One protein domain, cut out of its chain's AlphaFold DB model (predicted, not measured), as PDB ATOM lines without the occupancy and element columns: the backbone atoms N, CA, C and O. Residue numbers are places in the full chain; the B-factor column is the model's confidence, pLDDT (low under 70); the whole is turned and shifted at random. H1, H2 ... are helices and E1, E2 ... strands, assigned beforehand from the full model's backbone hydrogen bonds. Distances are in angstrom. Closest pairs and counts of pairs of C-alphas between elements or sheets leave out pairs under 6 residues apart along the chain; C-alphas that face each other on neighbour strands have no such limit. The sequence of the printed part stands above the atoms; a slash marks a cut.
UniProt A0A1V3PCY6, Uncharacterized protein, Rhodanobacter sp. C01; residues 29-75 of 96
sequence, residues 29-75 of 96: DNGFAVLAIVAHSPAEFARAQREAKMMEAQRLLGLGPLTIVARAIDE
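This is residues 29 to 75 of the 96 residues of an uncharacterized protein of Rhodanobacter sp. C01 (UniProt A0A1V3PCY6). What shape? Parallel strands E1 and E2 lie side by side with H1 packed lengthwise along E2, a strand-helix-strand unit with a right-handed crossover. How big? The printed part has 47 residues, ordered E1, H1, E2, of mixed class, and is only just compact, close to loose. The radius of gyration of the C-alphas is 11.3 A, the spans 30 by 25 by 8 A.

What comes first? E1, residues 33 to 39, starts at C-alpha (8.190, -21.957, 4.495). What follows? H1, residues 42 to 60, measures 26.8 A; E2, residues 68 to 74, ends at C-alpha (4.044, -18.632, 22.593).

How do strands pair? E1 and E2 are parallel at 25 degrees; N 35 and O 69, 2.9 A apart, are within hydrogen-bond range. Where is H1? The closest C-alphas of H1 and E2, Ala 52 and Ala 70, are 4.7 A apart. In H1 every O i to N i+4 pair is within hydrogen-bond range.

Any cut? The printed part has no cut. Low confidence? No printed residue is under 70.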
ATOM      1  N   ASP A  29       6.780 -16.198  -0.502       85.62
ATOM      2  CA  ASP A  29       6.759 -16.030  -1.971       85.62
ATOM      3  C   ASP A  29       8.052 -16.472  -2.692       85.62
ATOM      4  O   ASP A  29       8.117 -16.528  -3.919       85.62
ATOM      5  N   ASN A  30       9.110 -16.783  -1.943       87.94
ATOM      6  CA  ASN A  30      10.410 -17.226  -2.435       87.94
ATOM      7  C   ASN A  30      10.611 -18.756  -2.381       87.94
ATOM      8  O   ASN A  30      11.739 -19.218  -2.562       87.94
ATOM      9  N   GLY A  31       9.558 -19.541  -2.126       84.69
ATOM     10  CA  GLY A  31       9.625 -21.009  -2.068       84.69
ATOM     11  C   GLY A  31      10.179 -21.564  -0.752       84.69
ATOM     12  O   GLY A  31      10.531 -22.743  -0.671       84.69
ATOM     13  N   PHE A  32      10.270 -20.720   0.274       89.94
ATOM     14  CA  PHE A  32      10.570 -21.121   1.645       89.94
ATOM     15  C   PHE A  32       9.279 -21.206   2.453       89.94
ATOM     16  O   PHE A  32       8.276 -20.595   2.096       89.94
ATOM     17  N   ALA A  33       9.308 -21.929   3.565       89.81
ATOM     18  CA  ALA A  33       8.190 -21.957   4.495       89.81
ATOM     19  C   ALA A  33       8.659 -21.825   5.942       89.81
ATOM     20  O   ALA A  33       9.769 -22.225   6.308       89.81
ATOM     21  N   VAL A  34       7.791 -21.271   6.778       88.88
ATOM     22  CA  VAL A  34       7.939 -21.286   8.230       88.88
ATOM     23  C   VAL A  34       6.918 -22.262   8.793       88.88
ATOM     24  O   VAL A  34       5.724 -22.108   8.558       88.88
ATOM     25  N   LEU A  35       7.388 -23.254   9.541       90.38
ATOM     26  CA  LEU A  35       6.540 -24.128  10.341       90.38
ATOM     27  C   LEU A  35       6.427 -23.527  11.743       90.38
ATOM     28  O   LEU A  35       7.374 -23.575  12.530       90.38
ATOM     29  N   ALA A  36       5.289 -22.920  12.041       88.31
ATOM     30  CA  ALA A  36       4.958 -22.413  13.360       88.31
ATOM     31  C   ALA A  36       4.415 -23.548  14.233       88.31
ATOM     32  O   ALA A  36       3.426 -24.178  13.877       88.31
ATOM     33  N   ILE A  37       5.049 -23.782  15.378       90.25
ATOM     34  CA  ILE A  37       4.599 -24.717  16.412       90.25
ATOM     35  C   ILE A  37       4.004 -23.875  17.538       90.25
ATOM     36  O   ILE A  37       4.744 -23.277  18.331       90.25
ATOM     37  N   VAL A  38       2.683 -23.764  17.564       88.25
ATOM     38  CA  VAL A  38       1.953 -22.895  18.486       88.25
ATOM     39  C   VAL A  38       1.738 -23.618  19.814       88.25
ATOM     40  O   VAL A  38       1.334 -24.780  19.866       88.25
ATOM     41  N   ALA A  39       2.057 -22.923  20.903       87.31
ATOM     42  CA  ALA A  39       1.900 -23.401  22.266       87.31
ATOM     43  C   ALA A  39       0.971 -22.478  23.055       87.31
ATOM     44  O   ALA A  39       1.145 -21.261  23.032       87.31
ATOM     45  N   HIS A  40       0.046 -23.053  23.823       87.25
ATOM     46  CA  HIS A  40      -0.937 -22.302  24.614       87.25
ATOM     47  C   HIS A  40      -0.628 -22.318  26.118       87.25
ATOM     48  O   HIS A  40      -1.377 -21.778  26.935       87.25
ATOM     49  N   SER A  41       0.502 -22.911  26.508       86.38
ATOM     50  CA  SER A  41       1.012 -22.898  27.877       86.38
ATOM     51  C   SER A  41       2.545 -22.848  27.916       86.38
ATOM     52  O   SER A  41       3.203 -23.299  26.973       86.38
ATOM     53  N   PRO A  42       3.160 -22.404  29.029       84.38
ATOM     54  CA  PRO A  42       4.620 -22.396  29.163       84.38
ATOM     55  C   PRO A  42       5.267 -23.785  29.013       84.38
ATOM     56  O   PRO A  42       6.374 -23.915  28.487       84.38
ATOM     57  N   ALA A  43       4.577 -24.840  29.462       86.12
ATOM     58  CA  ALA A  43       5.052 -26.217  29.333       86.12
ATOM     59  C   ALA A  43       5.062 -26.676  27.865       86.12
ATOM     60  O   ALA A  43       6.037 -27.285  27.409       86.12
ATOM     61  N   GLU A  44       4.009 -26.341  27.118       86.38
ATOM     62  CA  GLU A  44       3.933 -26.577  25.676       86.38
ATOM     63  C   GLU A  44       4.970 -25.747  24.927       86.38
ATOM     64  O   GLU A  44       5.636 -26.278  24.043       86.38
ATOM     65  N   PHE A  45       5.220 -24.500  25.331       87.81
ATOM     66  CA  PHE A  45       6.205 -23.650  24.669       87.81
ATOM     67  C   PHE A  45       7.626 -24.201  24.825       87.81
ATOM     68  O   PHE A  45       8.404 -24.237  23.869       87.81
ATOM     69  N   ALA A  46       7.970 -24.718  26.007       89.44
ATOM     70  CA  ALA A  46       9.243 -25.402  26.214       89.44
ATOM     71  C   ALA A  46       9.380 -26.659  25.333       89.44
ATOM     72  O   ALA A  46      10.489 -26.993  24.907       89.44
ATOM     73  N   ARG A  47       8.277 -27.367  25.060       90.12
ATOM     74  CA  ARG A  47       8.249 -28.525  24.153       90.12
ATOM     75  C   ARG A  47       8.396 -28.091  22.694       90.12
ATOM     76  O   ARG A  47       9.320 -28.570  22.041       90.12
ATOM     77  N   ALA A  48       7.589 -27.134  22.245       88.75
ATOM     78  CA  ALA A  48       7.633 -26.555  20.906       88.75
ATOM     79  C   ALA A  48       9.027 -26.003  20.570       88.75
ATOM     80  O   ALA A  48       9.551 -26.225  19.483       88.75
ATOM     81  N   GLN A  49       9.703 -25.353  21.523       92.81
ATOM     82  CA  GLN A  49      11.076 -24.881  21.320       92.81
ATOM     83  C   GLN A  49      12.085 -26.015  21.118       92.81
ATOM     84  O   GLN A  49      13.000 -25.879  20.303       92.81
ATOM     85  N   ARG A  50      11.969 -27.117  21.870       93.19
ATOM     86  CA  ARG A  50      12.854 -28.281  21.686       93.19
ATOM     87  C   ARG A  50      12.643 -28.907  20.315       93.19
ATOM     88  O   ARG A  50      13.613 -29.275  19.663       93.19
ATOM     89  N   GLU A  51      11.393 -28.985  19.889       91.88
ATOM     90  CA  GLU A  51      11.001 -29.541  18.603       91.88
ATOM     91  C   GLU A  51      11.486 -28.681  17.432       91.88
ATOM     92  O   GLU A  51      12.193 -29.181  16.557       91.88
ATOM     93  N   ALA A  52      11.258 -27.367  17.486       92.12
ATOM     94  CA  ALA A  52      11.788 -26.421  16.507       92.12
ATOM     95  C   ALA A  52      13.323 -26.488  16.403       92.12
ATOM     96  O   ALA A  52      13.875 -26.514  15.305       92.12
ATOM     97  N   LYS A  53      14.032 -26.590  17.539       93.81
ATOM     98  CA  LYS A  53      15.497 -26.756  17.558       93.81
ATOM     99  C   LYS A  53      15.952 -28.070  16.932       93.81
ATOM    100  O   LYS A  53      16.971 -28.084  16.250       93.81
ATOM    101  N   MET A  54      15.232 -29.163  17.178       93.00
ATOM    102  CA  MET A  54      15.557 -30.461  16.588       93.00
ATOM    103  C   MET A  54      15.397 -30.420  15.067       93.00
ATOM    104  O   MET A  54      16.290 -30.863  14.349       93.00
ATOM    105  N   MET A  55      14.302 -29.835  14.581       91.12
ATOM    106  CA  MET A  55      14.070 -29.660  13.149       91.12
ATOM    107  C   MET A  55      15.131 -28.771  12.500       91.12
ATOM    108  O   MET A  55      15.658 -29.120  11.448       91.12
ATOM    109  N   GLU A  56      15.517 -27.673  13.149       90.88
ATOM    110  CA  GLU A  56      16.596 -26.815  12.654       90.88
ATOM    111  C   GLU A  56      17.945 -27.549  12.628       90.88
ATOM    112  O   GLU A  56      18.691 -27.450  11.655       90.88
ATOM    113  N   ALA A  57      18.252 -28.353  13.649       93.81
ATOM    114  CA  ALA A  57      19.458 -29.177  13.658       93.81
ATOM    115  C   ALA A  57      19.457 -30.198  12.507       93.81
ATOM    116  O   ALA A  57      20.462 -30.344  11.813       93.81
ATOM    117  N   GLN A  58      18.328 -30.866  12.255       93.12
ATOM    118  CA  GLN A  58      18.178 -31.780  11.117       93.12
ATOM    119  C   GLN A  58      18.324 -31.052   9.779       93.12
ATOM    120  O   GLN A  58      18.995 -31.561   8.883       93.12
ATOM    121  N   ARG A  59      17.757 -29.849   9.652       91.12
ATOM    122  CA  ARG A  59      17.885 -28.997   8.466       91.12
ATOM    123  C   ARG A  59      19.343 -28.648   8.184       91.12
ATOM    124  O   ARG A  59      19.809 -28.835   7.065       91.12
ATOM    125  N   LEU A  60      20.086 -28.207   9.197       92.62
ATOM    126  CA  LEU A  60      21.507 -27.866   9.065       92.62
ATOM    127  C   LEU A  60      22.381 -29.077   8.703       92.62
ATOM    128  O   LEU A  60      23.410 -28.915   8.053       92.62
ATOM    129  N   LEU A  61      21.961 -30.284   9.088       95.38
ATOM    130  CA  LEU A  61      22.625 -31.542   8.731       95.38
ATOM    131  C   LEU A  61      22.164 -32.125   7.383       95.38
ATOM    132  O   LEU A  61      22.664 -33.171   6.977       95.38
ATOM    133  N   GLY A  62      21.211 -31.490   6.691       92.56
ATOM    134  CA  GLY A  62      20.636 -32.007   5.443       92.56
ATOM    135  C   GLY A  62      19.747 -33.242   5.621       92.56
ATOM    136  O   GLY A  62      19.489 -33.954   4.656       92.56
ATOM    137  N   LEU A  63      19.284 -33.506   6.846       91.62
ATOM    138  CA  LEU A  63      18.408 -34.628   7.200       91.62
ATOM    139  C   LEU A  63      16.917 -34.250   7.195       91.62
ATOM    140  O   LEU A  63      16.066 -35.121   7.351       91.62
ATOM    141  N   GLY A  64      16.603 -32.963   7.028       88.00
ATOM    142  CA  GLY A  64      15.244 -32.430   6.935       88.00
ATOM    143  C   GLY A  64      15.076 -31.443   5.772       88.00
ATOM    144  O   GLY A  64      16.050 -31.137   5.076       88.00
ATOM    145  N   PRO A  65      13.856 -30.924   5.545       87.56
ATOM    146  CA  PRO A  65      13.581 -29.984   4.461       87.56
ATOM    147  C   PRO A  65      14.410 -28.699   4.590       87.56
ATOM    148  O   PRO A  65      14.210 -27.907   5.506       87.56
ATOM    149  N   LEU A  66      15.324 -28.457   3.645       91.31
ATOM    150  CA  LEU A  66      16.233 -27.299   3.673       91.31
ATOM    151  C   LEU A  66      15.522 -25.945   3.547       91.31
ATOM    152  O   LEU A  66      16.067 -24.924   3.972       91.31
ATOM    153  N   THR A  67      14.323 -25.951   2.966       91.69
ATOM    154  CA  THR A  67      13.497 -24.774   2.676       91.69
ATOM    155  C   THR A  67      12.505 -24.432   3.787       91.69
ATOM    156  O   THR A  67      11.823 -23.414   3.682       91.69
ATOM    157  N   ILE A  68      12.415 -25.245   4.846       88.88
ATOM    158  CA  ILE A  68      11.455 -25.050   5.936       88.88
ATOM    159  C   ILE A  68      12.200 -24.712   7.222       88.88
ATOM    160  O   ILE A  68      13.079 -25.458   7.640       88.88
ATOM    161  N   VAL A  69      11.824 -23.613   7.873       91.00
ATOM    162  CA  VAL A  69      12.330 -23.249   9.204       91.00
ATOM    163  C   VAL A  69      11.229 -23.459  10.231       91.00
ATOM    164  O   VAL A  69      10.158 -22.868  10.124       91.00
ATOM    165  N   ALA A  70      11.497 -24.274  11.247       91.75
ATOM    166  CA  ALA A  70      10.566 -24.483  12.349       91.75
ATOM    167  C   ALA A  70      10.753 -23.428  13.445       91.75
ATOM    168  O   ALA A  70      11.881 -23.111  13.836       91.75
ATOM    169  N   ARG A  71       9.653 -22.896  13.982       91.06
ATOM    170  CA  ARG A  71       9.676 -21.894  15.048       91.06
ATOM    171  C   ARG A  71       8.558 -22.120  16.052       91.06
ATOM    172  O   ARG A  71       7.407 -22.280  15.678       91.06
ATOM    173  N   ALA A  72       8.901 -22.077  17.334       91.88
ATOM    174  CA  ALA A  72       7.913 -22.096  18.404       91.88
ATOM    175  C   ALA A  72       7.268 -20.713  18.570       91.88
ATOM    176  O   ALA A  72       7.985 -19.707  18.594       91.88
ATOM    177  N   ILE A  73       5.947 -20.677  18.729       87.31
ATOM    178  CA  ILE A  73       5.166 -19.472  19.027       87.31
ATOM    179  C   ILE A  73       4.509 -19.655  20.397       87.31
ATOM    180  O   ILE A  73       3.892 -20.684  20.657       87.31
ATOM    181  N   ASP A  74       4.688 -18.671  21.279       88.25
ATOM    182  CA  ASP A  74       4.044 -18.632  22.593       88.25
ATOM    183  C   ASP A  74       2.756 -17.809  22.504       88.25
ATOM    184  O   ASP A  74       2.804 -16.586  22.362       88.25
ATOM    185  N   GLU A  75       1.616 -18.487  22.584       86.44
ATOM    186  CA  GLU A  75       0.287 -17.886  22.724       86.44
ATOM    187  C   GLU A  75      -0.297 -18.138  24.118       86.44
ATOM    188  O   GLU A  75      -1.507 -18.017  24.334       86.44
TER     189      GLU A  75